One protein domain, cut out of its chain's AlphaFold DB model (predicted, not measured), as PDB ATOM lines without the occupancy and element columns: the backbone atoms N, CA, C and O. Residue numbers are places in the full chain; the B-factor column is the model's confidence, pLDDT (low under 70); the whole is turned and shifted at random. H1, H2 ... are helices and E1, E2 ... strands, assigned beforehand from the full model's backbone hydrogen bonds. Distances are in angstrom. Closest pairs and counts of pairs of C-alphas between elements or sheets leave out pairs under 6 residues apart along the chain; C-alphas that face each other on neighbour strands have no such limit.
ATOM      1  N   ASP A 447      16.353 147.063  55.159       69.12
ATOM      2  CA  ASP A 447      15.201 147.851  54.751       69.12
ATOM      3  C   ASP A 447      15.674 149.078  53.970       69.12
ATOM      4  O   ASP A 447      16.098 150.087  54.538       69.12
ATOM      5  N   TYR A 448      15.611 148.991  52.643       77.62
ATOM      6  CA  TYR A 448      15.942 150.088  51.747       77.62
ATOM      7  C   TYR A 448      14.707 150.953  51.493       77.62
ATOM      8  O   TYR A 448      13.638 150.473  51.106       77.62
ATOM      9  N   VAL A 449      14.876 152.265  51.653       84.62
ATOM     10  CA  VAL A 449      13.944 153.268  51.134       84.62
ATOM     11  C   VAL A 449      14.487 153.760  49.802       84.62
ATOM     12  O   VAL A 449      15.533 154.410  49.756       84.62
ATOM     13  N   ILE A 450      13.772 153.465  48.723       86.50
ATOM     14  CA  ILE A 450      14.053 153.982  47.385       86.50
ATOM     15  C   ILE A 450      13.113 155.162  47.148       86.50
ATOM     16  O   ILE A 450      11.902 154.991  47.012       86.50
ATOM     17  N   GLU A 451      13.666 156.367  47.081       89.06
ATOM     18  CA  GLU A 451      12.953 157.552  46.602       89.06
ATOM     19  C   GLU A 451      13.186 157.678  45.090       89.06
ATOM     20  O   GLU A 451      14.327 157.832  44.652       89.06
ATOM     21  N   ILE A 452      12.116 157.564  44.299       89.62
ATOM     22  CA  ILE A 452      12.123 157.687  42.837       89.62
ATOM     23  C   ILE A 452      11.450 159.009  42.476       89.62
ATOM     24  O   ILE A 452      10.248 159.161  42.696       89.62
ATOM     25  N   SER A 453      12.203 159.943  41.899       88.50
ATOM     26  CA  SER A 453      11.693 161.233  41.422       88.50
ATOM     27  C   SER A 453      11.673 161.275  39.895       88.50
ATOM     28  O   SER A 453      12.654 160.906  39.247       88.50
ATOM     29  N   LEU A 454      10.570 161.751  39.324       87.06
ATOM     30  CA  LEU A 454      10.303 161.850  37.888       87.06
ATOM     31  C   LEU A 454       9.798 163.268  37.560       87.06
ATOM     32  O   LEU A 454       9.103 163.847  38.396       87.06
ATOM     33  N   PRO A 455      10.116 163.849  36.382       82.50
ATOM     34  CA  PRO A 455       9.720 165.226  36.058       82.50
ATOM     35  C   PRO A 455       8.202 165.444  36.088       82.50
ATOM     36  O   PRO A 455       7.726 166.454  36.596       82.50
ATOM     37  N   GLU A 456       7.459 164.455  35.593       84.00
ATOM     38  CA  GLU A 456       6.008 164.348  35.701       84.00
ATOM     39  C   GLU A 456       5.652 162.914  36.108       84.00
ATOM     40  O   GLU A 456       6.361 161.964  35.771       84.00
ATOM     41  N   LEU A 457       4.554 162.743  36.849       81.06
ATOM     42  CA  LEU A 457       4.127 161.442  37.367       81.06
ATOM     43  C   LEU A 457       2.600 161.305  37.253       81.06
ATOM     44  O   LEU A 457       1.845 161.600  38.185       81.06
ATOM     45  N   ASN A 458       2.116 160.874  36.091       83.38
ATOM     46  CA  ASN A 458       0.694 160.568  35.904       83.38
ATOM     47  C   ASN A 458       0.326 159.193  36.523       83.38
ATOM     48  O   ASN A 458       1.200 158.429  36.941       83.38
ATOM     49  N   GLN A 459      -0.970 158.876  36.632       70.94
ATOM     50  CA  GLN A 459      -1.423 157.616  37.252       70.94
ATOM     51  C   GLN A 459      -0.968 156.362  36.482       70.94
ATOM     52  O   GLN A 459      -0.700 155.332  37.100       70.94
ATOM     53  N   GLU A 460      -0.826 156.443  35.158       74.75
ATOM     54  CA  GLU A 460      -0.373 155.322  34.326       74.75
ATOM     55  C   GLU A 460       1.104 155.005  34.590       74.75
ATOM     56  O   GLU A 460       1.460 153.849  34.814       74.75
ATOM     57  N   MET A 461       1.952 156.036  34.681       77.00
ATOM     58  CA  MET A 461       3.357 155.907  35.072       77.00
ATOM     59  C   MET A 461       3.505 155.308  36.473       77.00
ATOM     60  O   MET A 461       4.337 154.424  36.659       77.00
ATOM     61  N   VAL A 462       2.677 155.721  37.442       75.31
ATOM     62  CA  VAL A 462       2.636 155.103  38.783       75.31
ATOM     63  C   VAL A 462       2.303 153.611  38.686       75.31
ATOM     64  O   VAL A 462       2.996 152.795  39.291       75.31
ATOM     65  N   GLY A 463       1.306 153.227  37.880       72.19
ATOM     66  CA  GLY A 463       0.958 151.822  37.645       72.19
ATOM     67  C   GLY A 463       2.092 151.006  37.009       72.19
ATOM     68  O   GLY A 463       2.374 149.891  37.455       72.19
ATOM     69  N   VAL A 464       2.785 151.571  36.014       78.00
ATOM     70  CA  VAL A 464       3.953 150.952  35.361       78.00
ATOM     71  C   VAL A 464       5.109 150.770  36.351       78.00
ATOM     72  O   VAL A 464       5.667 149.675  36.434       78.00
ATOM     73  N   LEU A 465       5.428 151.796  37.148       79.00
ATOM     74  CA  LEU A 465       6.451 151.735  38.199       79.00
ATOM     75  C   LEU A 465       6.130 150.639  39.214       79.00
ATOM     76  O   LEU A 465       6.958 149.753  39.421       79.00
ATOM     77  N   ILE A 466       4.921 150.645  39.788       75.88
ATOM     78  CA  ILE A 466       4.453 149.618  40.731       75.88
ATOM     79  C   ILE A 466       4.641 148.218  40.127       75.88
ATOM     80  O   ILE A 466       5.244 147.350  40.758       75.88
ATOM     81  N   GLY A 467       4.177 148.001  38.892       75.06
ATOM     82  CA  GLY A 467       4.252 146.703  38.217       75.06
ATOM     83  C   GLY A 467       5.678 146.206  37.950       75.06
ATOM     84  O   GLY A 467       5.933 145.005  38.051       75.06
ATOM     85  N   VAL A 468       6.615 147.105  37.637       81.56
ATOM     86  CA  VAL A 468       8.031 146.765  37.417       81.56
ATOM     87  C   VAL A 468       8.758 146.519  38.737       81.56
ATOM     88  O   VAL A 468       9.417 145.491  38.895       81.56
ATOM     89  N   LEU A 469       8.603 147.423  39.705       80.19
ATOM     90  CA  LEU A 469       9.296 147.380  40.994       80.19
ATOM     91  C   LEU A 469       8.865 146.160  41.820       80.19
ATOM     92  O   LEU A 469       9.728 145.442  42.319       80.19
ATOM     93  N   LEU A 470       7.563 145.840  41.873       74.12
ATOM     94  CA  LEU A 470       7.062 144.619  42.525       74.12
ATOM     95  C   LEU A 470       7.640 143.335  41.907       74.12
ATOM     96  O   LEU A 470       7.897 142.373  42.624       74.12
ATOM     97  N   ARG A 471       7.858 143.303  40.585       75.69
ATOM     98  CA  ARG A 471       8.424 142.131  39.892       75.69
ATOM     99  C   ARG A 471       9.942 142.008  40.030       75.69
ATOM    100  O   ARG A 471      10.451 140.900  39.903       75.69
ATOM    101  N   ARG A 472      10.666 143.119  40.209       79.25
ATOM    102  CA  ARG A 472      12.143 143.154  40.164       79.25
ATOM    103  C   ARG A 472      12.818 143.287  41.530       79.25
ATOM    104  O   ARG A 472      13.936 142.812  41.667       79.25
ATOM    105  N   LEU A 473      12.156 143.889  42.520       73.19
ATOM    106  CA  LEU A 473      12.672 144.022  43.893       73.19
ATOM    107  C   LEU A 473      12.182 142.903  44.831       73.19
ATOM    108  O   LEU A 473      12.676 142.777  45.946       73.19
ATOM    109  N   GLY A 474      11.201 142.099  44.404       70.25
ATOM    110  CA  GLY A 474      10.624 141.020  45.205       70.25
ATOM    111  C   GLY A 474       9.824 141.546  46.400       70.25
ATOM    112  O   GLY A 474       8.634 141.838  46.281       70.25
ATOM    113  N   HIS A 475      10.471 141.675  47.559       69.94
ATOM    114  CA  HIS A 475       9.826 142.020  48.829       69.94
ATOM    115  C   HIS A 475       9.703 143.538  49.043       69.94
ATOM    116  O   HIS A 475      10.275 144.121  49.967       69.94
ATOM    117  N   VAL A 476       8.890 144.187  48.205       74.19
ATOM    118  CA  VAL A 476       8.372 145.534  48.492       74.19
ATOM    119  C   VAL A 476       7.342 145.438  49.621       74.19
ATOM    120  O   VAL A 476       6.275 144.850  49.447       74.19
ATOM    121  N   ARG A 477       7.652 146.040  50.770       70.06
ATOM    122  CA  ARG A 477       6.759 146.120  51.935       70.06
ATOM    123  C   ARG A 477       5.717 147.222  51.761       70.06
ATOM    124  O   ARG A 477       4.537 147.009  52.038       70.06
ATOM    125  N   ARG A 478       6.140 148.386  51.259       78.81
ATOM    126  CA  ARG A 478       5.281 149.561  51.056       78.81
ATOM    127  C   ARG A 478       5.652 150.293  49.776       78.81
ATOM    128  O   ARG A 478       6.812 150.329  49.382       78.81
ATOM    129  N   MET A 479       4.667 150.919  49.146       80.44
ATOM    130  CA  MET A 479       4.909 151.904  48.099       80.44
ATOM    131  C   MET A 479       3.829 152.975  48.172       80.44
ATOM    132  O   MET A 479       2.655 152.642  48.324       80.44
ATOM    133  N   TYR A 480       4.219 154.243  48.092       79.50
ATOM    134  CA  TYR A 480       3.292 155.370  48.136       79.50
ATOM    135  C   TYR A 480       3.819 156.559  47.333       79.50
ATOM    136  O   TYR A 480       5.023 156.734  47.145       79.50
ATOM    137  N   ARG A 481       2.901 157.390  46.837       82.88
ATOM    138  CA  ARG A 481       3.233 158.639  46.148       82.88
ATOM    139  C   ARG A 481       3.538 159.727  47.181       82.88
ATOM    140  O   ARG A 481       2.773 159.905  48.123       82.88
ATOM    141  N   SER A 482       4.629 160.464  46.995       81.12
ATOM    142  CA  SER A 482       5.112 161.488  47.932       81.12
ATOM    143  C   SER A 482       5.296 162.831  47.223       81.12
ATOM    144  O   SER A 482       6.418 163.275  46.991       81.12
ATOM    145  N   GLY A 483       4.180 163.469  46.864       80.50
ATOM    146  CA  GLY A 483       4.148 164.707  46.076       80.50
ATOM    147  C   GLY A 483       3.671 164.486  44.639       80.50
ATOM    148  O   GLY A 483       3.179 163.413  44.279       80.50
ATOM    149  N   GLN A 484       3.787 165.511  43.794       80.19
ATOM    150  CA  GLN A 484       3.395 165.396  42.385       80.19
ATOM    151  C   GLN A 484       4.459 164.703  41.521       80.19
ATOM    152  O   GLN A 484       4.110 164.213  40.456       80.19
ATOM    153  N   ASP A 485       5.691 164.580  42.009       86.94
ATOM    154  CA  ASP A 485       6.894 164.167  41.279       86.94
ATOM    155  C   ASP A 485       7.506 162.831  41.754       86.94
ATOM    156  O   ASP A 485       8.392 162.304  41.083       86.94
ATOM    157  N   ARG A 486       7.080 162.261  42.899       86.69
ATOM    158  CA  ARG A 486       7.815 161.147  43.547       86.69
ATOM    159  C   ARG A 486       6.990 159.933  43.940       86.69
ATOM    160  O   ARG A 486       5.861 160.048  44.423       86.69
ATOM    161  N   VAL A 487       7.640 158.776  43.861       86.38
ATOM    162  CA  VAL A 487       7.228 157.510  44.475       86.38
ATOM    163  C   VAL A 487       8.275 157.117  45.517       86.38
ATOM    164  O   VAL A 487       9.467 157.110  45.224       86.38
ATOM    165  N   ILE A 488       7.836 156.775  46.725       86.25
ATOM    166  CA  ILE A 488       8.680 156.162  47.752       86.25
ATOM    167  C   ILE A 488       8.346 154.672  47.816       86.25
ATOM    168  O   ILE A 488       7.177 154.290  47.886       86.25
ATOM    169  N   VAL A 489       9.385 153.841  47.784       84.94
ATOM    170  CA  VAL A 489       9.323 152.383  47.912       84.94
ATOM    171  C   VAL A 489      10.073 151.980  49.177       84.94
ATOM    172  O   VAL A 489      11.230 152.352  49.348       84.94
ATOM    173  N   GLU A 490       9.436 151.202  50.044       86.25
ATOM    174  CA  GLU A 490      10.070 150.537  51.183       86.25
ATOM    175  C   GLU A 490      10.182 149.049  50.829       86.25
ATOM    176  O   GLU A 490       9.162 148.374  50.656       86.25
ATOM    177  N   CYS A 491      11.399 148.531  50.674       80.44
ATOM    178  CA  CYS A 491      11.643 147.138  50.301       80.44
ATOM    179  C   CYS A 491      12.815 146.533  51.071       80.44
ATOM    180  O   CYS A 491      13.830 147.189  51.287       80.44
ATOM    181  N   SER A 492      12.693 145.253  51.408       76.50
ATOM    182  CA  SER A 492      13.773 144.466  51.997       76.50
ATOM    183  C   SER A 492      14.405 143.583  50.924       76.50
ATOM    184  O   SER A 492      13.717 142.722  50.373       76.50
ATOM    185  N   SER A 493      15.690 143.781  50.632       68.38
ATOM    186  CA  SER A 493      16.453 142.975  49.667       68.38
ATOM    187  C   SER A 493      17.765 142.472  50.270       68.38
ATOM    188  O   SER A 493      18.312 143.079  51.184       68.38
ATOM    189  N   GLU A 494      18.277 141.343  49.773       58.22
ATOM    190  CA  GLU A 494      19.492 140.678  50.298       58.22
ATOM    191  C   GLU A 494      20.790 141.483  50.066       58.22
ATOM    192  O   GLU A 494      21.862 141.109  50.532       58.22
ATOM    193  N   GLY A 495      20.684 142.603  49.355       67.38
ATOM    194  CA  GLY A 495      21.699 143.636  49.226       67.38
ATOM    195  C   GLY A 495      21.106 144.894  48.594       67.38
ATOM    196  O   GLY A 495      19.954 144.897  48.139       67.38
ATOM    197  N   LYS A 496      21.904 145.963  48.558       76.50
ATOM    198  CA  LYS A 496      21.499 147.283  48.065       76.50
ATOM    199  C   LYS A 496      21.162 147.221  46.572       76.50
ATOM    200  O   LYS A 496      22.035 146.854  45.785       76.50
ATOM    201  N   PRO A 497      19.938 147.584  46.149       75.75
ATOM    202  CA  PRO A 497      19.575 147.509  44.743       75.75
ATOM    203  C   PRO A 497      20.294 148.612  43.949       75.75
ATOM    204  O   PRO A 497      20.121 149.804  44.215       75.75
ATOM    205  N   GLU A 498      21.092 148.214  42.957       78.44
ATOM    206  CA  GLU A 498      21.717 149.130  41.996       78.44
ATOM    207  C   GLU A 498      20.655 149.646  41.013       78.44
ATOM    208  O   GLU A 498      20.282 148.967  40.056       78.44
ATOM    209  N   LEU A 499      20.125 150.843  41.281       85.94
ATOM    210  CA  LEU A 499      19.024 151.442  40.524       85.94
ATOM    211  C   LEU A 499      19.478 152.688  39.760       85.94
ATOM    212  O   LEU A 499      19.971 153.654  40.342       85.94
ATOM    213  N   SER A 500      19.248 152.673  38.450       87.00
ATOM    214  CA  SER A 500      19.500 153.777  37.521       87.00
ATOM    215  C   SER A 500      18.310 153.969  36.575       87.00
ATOM    216  O   SER A 500      17.433 153.106  36.471       87.00
ATOM    217  N   SER A 501      18.267 155.092  35.852       83.56
ATOM    218  CA  SER A 501      17.255 155.289  34.806       83.56
ATOM    219  C   SER A 501      17.425 154.286  33.660       83.56
ATOM    220  O   SER A 501      16.428 153.778  33.153       83.56
ATOM    221  N   GLU A 502      18.660 153.899  33.319       86.00
ATOM    222  CA  GLU A 502      18.957 152.811  32.372       86.00
ATOM    223  C   GLU A 502      18.386 151.464  32.850       86.00
ATOM    224  O   GLU A 502      17.727 150.759  32.086       86.00
ATOM    225  N   TRP A 503      18.554 151.130  34.137       90.12
ATOM    226  CA  TRP A 503      17.949 149.938  34.738       90.12
ATOM    227  C   TRP A 503      16.420 149.980  34.655       90.12
ATOM    228  O   TRP A 503      15.804 148.997  34.251       90.12
ATOM    229  N   LEU A 504      15.792 151.114  34.992       83.44
ATOM    230  CA  LEU A 504      14.331 151.225  34.999       83.44
ATOM    231  C   LEU A 504      13.751 151.175  33.583       83.44
ATOM    232  O   LEU A 504      12.778 150.468  33.339       83.44
ATOM    233  N   THR A 505      14.344 151.901  32.639       83.31
ATOM    234  CA  THR A 505      13.924 151.919  31.229       83.31
ATOM    235  C   THR A 505      14.143 150.566  30.557       83.31
ATOM    236  O   THR A 505      13.276 150.112  29.803       83.31
ATOM    237  N   GLY A 506      15.228 149.860  30.896       84.25
ATOM    238  CA  GLY A 506      15.436 148.452  30.564       84.25
ATOM    239  C   GLY A 506      14.348 147.554  31.161       84.25
ATOM    240  O   GLY A 506      13.671 146.835  30.429       84.25
ATOM    241  N   ALA A 507      14.086 147.659  32.464       82.12
ATOM    242  CA  ALA A 507      13.088 146.849  33.157       82.12
ATOM    243  C   ALA A 507      11.648 147.103  32.666       82.12
ATOM    244  O   ALA A 507      10.885 146.149  32.532       82.12
ATOM    245  N   ILE A 508      11.279 148.342  32.315       81.62
ATOM    246  CA  ILE A 508      10.012 148.691  31.641       81.62
ATOM    247  C   ILE A 508       9.965 148.090  30.225       81.62
ATOM    248  O   ILE A 508       8.929 147.585  29.790       81.62
ATOM    249  N   SER A 509      11.088 148.105  29.502       78.44
ATOM    250  CA  SER A 509      11.192 147.522  28.158       78.44
ATOM    251  C   SER A 509      11.037 146.000  28.157       78.44
ATOM    252  O   SER A 509      10.370 145.459  27.275       78.44
ATOM    253  N   GLU A 510      11.615 145.327  29.153       74.00
ATOM    254  CA  GLU A 510      11.505 143.884  29.382       74.00
ATOM    255  C   GLU A 510      10.150 143.485  29.981       74.00
ATOM    256  O   GLU A 510       9.637 142.415  29.672       74.00
ATOM    257  N   ALA A 511       9.526 144.342  30.798       65.38
ATOM    258  CA  ALA A 511       8.221 144.076  31.405       65.38
ATOM    259  C   ALA A 511       7.042 144.119  30.415       65.38
ATOM    260  O   ALA A 511       5.921 143.791  30.821       65.38
ATOM    261  N   ARG A 512       7.281 144.480  29.140       58.31
ATOM    262  CA  ARG A 512       6.312 144.367  28.035       58.31
ATOM    263  C   ARG A 512       5.705 142.967  28.023       58.31
ATOM    264  O   ARG A 512       6.385 141.991  27.712       58.31
ATOM    265  N   PHE A 513       4.429 142.903  28.394       55.28
ATOM    266  CA  PHE A 513       3.801 141.701  28.921       55.28
ATOM    267  C   PHE A 513       4.005 140.474  28.033       55.28
ATOM    268  O   PHE A 513       3.525 140.391  26.903       55.28
ATOM    269  N   GLU A 514       4.653 139.469  28.612       49.81
ATOM    270  CA  GLU A 514       4.806 138.135  28.035       49.81
ATOM    271  C   GLU A 514       3.436 137.512  27.707       49.81
ATOM    272  O   GLU A 514       3.277 136.856  26.681       49.81
ATOM    273  N   ARG A 515       2.418 137.844  28.515       45.66
ATOM    274  CA  ARG A 515       1.007 137.484  28.317       45.66
ATOM    275  C   ARG A 515       0.378 138.147  27.085       45.66
ATOM    276  O   ARG A 515      -0.305 137.469  26.327       45.66
ATOM    277  N   ASP A 516       0.643 139.431  26.846       46.94
ATOM    278  CA  ASP A 516       0.090 140.164  25.696       46.94
ATOM    279  C   ASP A 516       0.792 139.734  24.401       46.94
ATOM    280  O   ASP A 516       0.148 139.563  23.368       46.94
ATOM    281  N   ARG A 517       2.102 139.443  24.477       51.78
ATOM    282  CA  ARG A 517       2.858 138.765  23.410       51.78
ATOM    283  C   ARG A 517       2.283 137.387  23.082       51.78
ATOM    284  O   ARG A 517       2.129 137.078  21.906       51.78
ATOM    285  N   GLN A 518       1.942 136.582  24.090       50.84
ATOM    286  CA  GLN A 518       1.285 135.279  23.908       50.84
ATOM    287  C   GLN A 518      -0.142 135.409  23.347       50.84
ATOM    288  O   GLN A 518      -0.574 134.543  22.592       50.84
ATOM    289  N   ALA A 519      -0.855 136.495  23.659       50.75
ATOM    290  CA  ALA A 519      -2.174 136.807  23.102       50.75
ATOM    291  C   ALA A 519      -2.128 137.462  21.703       50.75
ATOM    292  O   ALA A 519      -3.169 137.601  21.061       50.75
ATOM    293  N   GLY A 520      -0.951 137.886  21.229       51.66
ATOM    294  CA  GLY A 520      -0.777 138.613  19.965       51.66
ATOM    295  C   GLY A 520      -1.238 140.076  19.997       51.66
ATOM    296  O   GLY A 520      -1.445 140.673  18.943       51.66
ATOM    297  N   TRP A 521      -1.429 140.665  21.181       45.19
ATOM    298  CA  TRP A 521      -1.941 142.029  21.330       45.19
ATOM    299  C   TRP A 521      -0.797 143.048  21.265       45.19
ATOM    300  O   TRP A 521       0.232 142.911  21.932       45.19
ATOM    301  N   ALA A 522      -0.984 144.106  20.474       49.75
ATOM    302  CA  ALA A 522      -0.060 145.232  20.433       49.75
ATOM    303  C   ALA A 522      -0.207 146.064  21.718       49.75
ATOM    304  O   ALA A 522      -1.062 146.944  21.805       49.75
ATOM    305  N   GLY A 523       0.619 145.760  22.726       54.00
ATOM    306  CA  GLY A 523       0.666 146.525  23.973       54.00
ATOM    307  C   GLY A 523       0.913 148.021  23.708       54.00
ATOM    308  O   GLY A 523       1.689 148.350  22.802       54.00
ATOM    309  N   PRO A 524       0.263 148.928  24.463       49.72
ATOM    310  CA  PRO A 524       0.254 150.355  24.157       49.72
ATOM    311  C   PRO A 524       1.668 150.965  24.145       49.72
ATOM    312  O   PRO A 524       2.552 150.511  24.885       49.72
ATOM    313  N   PRO A 525       1.910 152.000  23.319       59.94
ATOM    314  CA  PRO A 525       3.200 152.674  23.244       59.94
ATOM    315  C   PRO A 525       3.444 153.522  24.500       59.94
ATOM    316  O   PRO A 525       3.162 154.714  24.528       59.94
ATOM    317  N   ILE A 526       3.993 152.894  25.542       68.69
ATOM    318  CA  ILE A 526       4.540 153.586  26.714       68.69
ATOM    319  C   ILE A 526       5.710 154.466  26.249       68.69
ATOM    320  O   ILE A 526       6.714 153.933  25.761       68.69
ATOM    321  N   ASP A 527       5.584 155.786  26.413       75.44
ATOM    322  CA  ASP A 527       6.707 156.712  26.253       75.44
ATOM    323  C   ASP A 527       7.773 156.422  27.322       75.44
ATOM    324  O   ASP A 527       7.474 156.171  28.492       75.44
ATOM    325  N   ARG A 528       9.033 156.411  26.892       76.12
ATOM    326  CA  ARG A 528      10.205 156.120  27.722       76.12
ATOM    327  C   ARG A 528      10.898 157.381  28.211       76.12
ATOM    328  O   ARG A 528      11.510 157.330  29.277       76.12
ATOM    329  N   SER A 529      10.738 158.499  27.501       79.56
ATOM    330  CA  SER A 529      11.410 159.760  27.815       79.56
ATOM    331  C   SER A 529      11.174 160.261  29.255       79.56
ATOM    332  O   SER A 529      12.137 160.739  29.864       79.56
ATOM    333  N   PRO A 530      10.000 160.057  29.903       82.38
ATOM    334  CA  PRO A 530       9.828 160.439  31.306       82.38
ATOM    335  C   PRO A 530      10.670 159.582  32.263       82.38
ATOM    336  O   PRO A 530      11.166 160.085  33.268       82.38
ATOM    337  N   PHE A 531      10.855 158.292  31.954       84.44
ATOM    338  CA  PHE A 531      11.587 157.335  32.790       84.44
ATOM    339  C   PHE A 531      13.108 157.404  32.595       84.44
ATOM    340  O   PHE A 531      13.858 157.082  33.515       84.44
ATOM    341  N   GLU A 532      13.577 157.869  31.436       85.81
ATOM    342  CA  GLU A 532      14.993 158.176  31.181       85.81
ATOM    343  C   GLU A 532      15.499 159.300  32.109       85.81
ATOM    344  O   GLU A 532      16.650 159.280  32.551       85.81
ATOM    345  N   ALA A 533      14.608 160.220  32.502       85.62
ATOM    346  CA  ALA A 533      14.866 161.289  33.467       85.62
ATOM    347  C   ALA A 533      14.699 160.882  34.953       85.62
ATOM    348  O   ALA A 533      14.828 161.738  35.834       85.62
ATOM    349  N   ALA A 534      14.412 159.608  35.255       86.44
ATOM    350  CA  ALA A 534      14.191 159.130  36.621       86.44
ATOM    351  C   ALA A 534      15.440 159.275  37.509       86.44
ATOM    352  O   ALA A 534      16.528 158.813  37.163       86.44
ATOM    353  N   ARG A 535      15.273 159.861  38.698       89.19
ATOM    354  CA  ARG A 535      16.323 159.980  39.721       89.19
ATOM    355  C   ARG A 535      16.011 159.071  40.901       89.19
ATOM    356  O   ARG A 535      14.896 159.095  41.412       89.19
ATOM    357  N   PHE A 536      17.010 158.318  41.349       88.56
ATOM    358  CA  PHE A 536      16.894 157.353  42.442       88.56
ATOM    359  C   PHE A 536      17.736 157.805  43.630       88.56
ATOM    360  O   PHE A 536      18.893 158.188  43.462       88.56
ATOM    361  N   VAL A 537      17.182 157.711  44.838       88.94
ATOM    362  CA  VAL A 537      17.938 157.861  46.084       88.94
ATOM    363  C   VAL A 537      17.645 156.657  46.974       88.94
ATOM    364  O   VAL A 537      16.586 156.580  47.593       88.94
ATOM    365  N   VAL A 538      18.586 155.709  47.016       86.19
ATOM    366  CA  VAL A 538      18.497 154.480  47.820       86.19
ATOM    367  C   VAL A 538      19.148 154.718  49.183       86.19
ATOM    368  O   VAL A 538      20.350 154.976  49.265       86.19
ATOM    369  N   LYS A 539      18.348 154.647  50.250       86.81
ATOM    370  CA  LYS A 539      18.743 154.914  51.641       86.81
ATOM    371  C   LYS A 539      18.554 153.647  52.479       86.81
ATOM    372  O   LYS A 539      17.444 153.124  52.524       86.81
ATOM    373  N   GLU A 540      19.596 153.183  53.164       82.00
ATOM    374  CA  GLU A 540      19.474 152.126  54.182       82.00
ATOM    375  C   GLU A 540      18.743 152.650  55.428       82.00
ATOM    376  O   GLU A 540      19.090 153.711  55.955       82.00
ATOM    377  N   GLN A 541      17.761 151.905  55.945       72.38
ATOM    378  CA  GLN A 541      17.194 152.147  57.274       72.38
ATOM    379  C   GLN A 541      18.089 151.535  58.360       72.38
ATOM    380  O   GLN A 541      17.831 150.451  58.883       72.38
ATOM    381  N   SER A 542      19.147 152.250  58.738       43.66
ATOM    382  CA  SER A 542      20.029 151.838  59.830       43.66
ATOM    383  C   SER A 542      19.390 152.046  61.217       43.66
ATOM    384  O   SER A 542      19.399 153.136  61.795       43.66
ATOM    385  N   GLY A 543      18.884 150.953  61.793       47.91
ATOM    386  CA  GLY A 543      18.603 150.819  63.227       47.91
ATOM    387  C   GLY A 543      17.205 151.253  63.715       47.91
ATOM    388  O   GLY A 543      16.336 151.643  62.932       47.91
ATOM    389  N   PRO A 544      16.961 151.207  65.044       38.47
ATOM    390  CA  PRO A 544      15.617 151.185  65.650       38.47
ATOM    391  C   PRO A 544      14.775 152.468  65.495       38.47
ATOM    392  O   PRO A 544      13.628 152.525  65.934       38.47
ATOM    393  N   LYS A 545      15.284 153.507  64.818       36.34
ATOM    394  CA  LYS A 545      14.499 154.711  64.491       36.34
ATOM    395  C   LYS A 545      13.400 154.457  63.449       36.34
ATOM    396  O   LYS A 545      12.506 155.293  63.319       36.34
TER     397      LYS A 545
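AT A GLANCE: This is residues 447 to 545 of the 1028 residues of an uncharacterized protein of Perkinsus chesapeaki (UniProt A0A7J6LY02). A twisted four-stranded sheet has one long helix, H1, packed along one face over E2 and E3, and a second helix, H2, packs across H1. H4 packs on H2 close before E4, while residues 514 to 520, most of them H3, stick out as an arm. The printed part has 99 residues in the order E1 H1 E2 E3 H2 H3 H4 E4, of mixed class, with the antiparallel sheet running E2, E3, E1, E4. It is compact by its radius of gyration of the C-alphas, 14.1 A, yet elongated in outline, spanning 50 by 28 by 21 A.

HOW THE PARTS SIT: Begin at E1, residues 447 to 453, an inner strand between E3, residues 486 to 492, and edge strand E4, residues 535 to 540. Beside E3, N 450 and O 489 are 2.8 A apart; beside E4, N 449 and O 539 are 2.8 A apart, both within hydrogen-bond range. Next look at H1, residues 459 to 472, which is on the sheet at a height of 9.8 A and runs along the strands, at 18 degrees to E3 on the local plane. It leads to edge strand E2, residues 476 to 481, which forms a hairpin with E3; there N 480 and O 488 are 3.0 A apart. E1, H1 and E2 form a split strand-helix-strand unit, two strands running the same way with E3 between them, and its crossover is right-handed. H2, residues 501 to 510, touches H1 about perpendicular, at 86 degrees; their closest C-alphas, of Val 468 and Ile 508, are 6.4 A apart. H2 is not on the sheet, but only just, with 4 pairs of C-alphas within 10 A. H3, residues 514 to 519, touches no helix. H4, residues 529 to 532, touches H2; the closest C-alphas, of Ser 501 and Glu 532, are 5.2 A apart. Every O i to N i+4 pair is within hydrogen-bond range in H2 and H3, and 9 of 10 in H1; H4 is too short for such a pair.

IN THESE COORDINATES: Find C-alpha 447 at (15.201, 147.851, 54.751); from there E1 runs 19.2 A. H1 starts at C-alpha 459, (-1.423, 157.616, 37.252), and runs 20.0 A. E2 covers 14.3 A, E3 19.6 A and H2 13.9 A. After the shorter H3 and H4, E4 runs 16.8 A to C-alpha 540 at (19.474, 152.126, 54.182).

THE WHOLE: The C-alphas farthest apart, of Gly 520 and Pro 544, are 50.1 A apart. The printed part has no cut, and no link is long. The model's mean pLDDT over the printed part is 74.4; look for values under 70 at residues 511 to 526 and 542 to 545, among others.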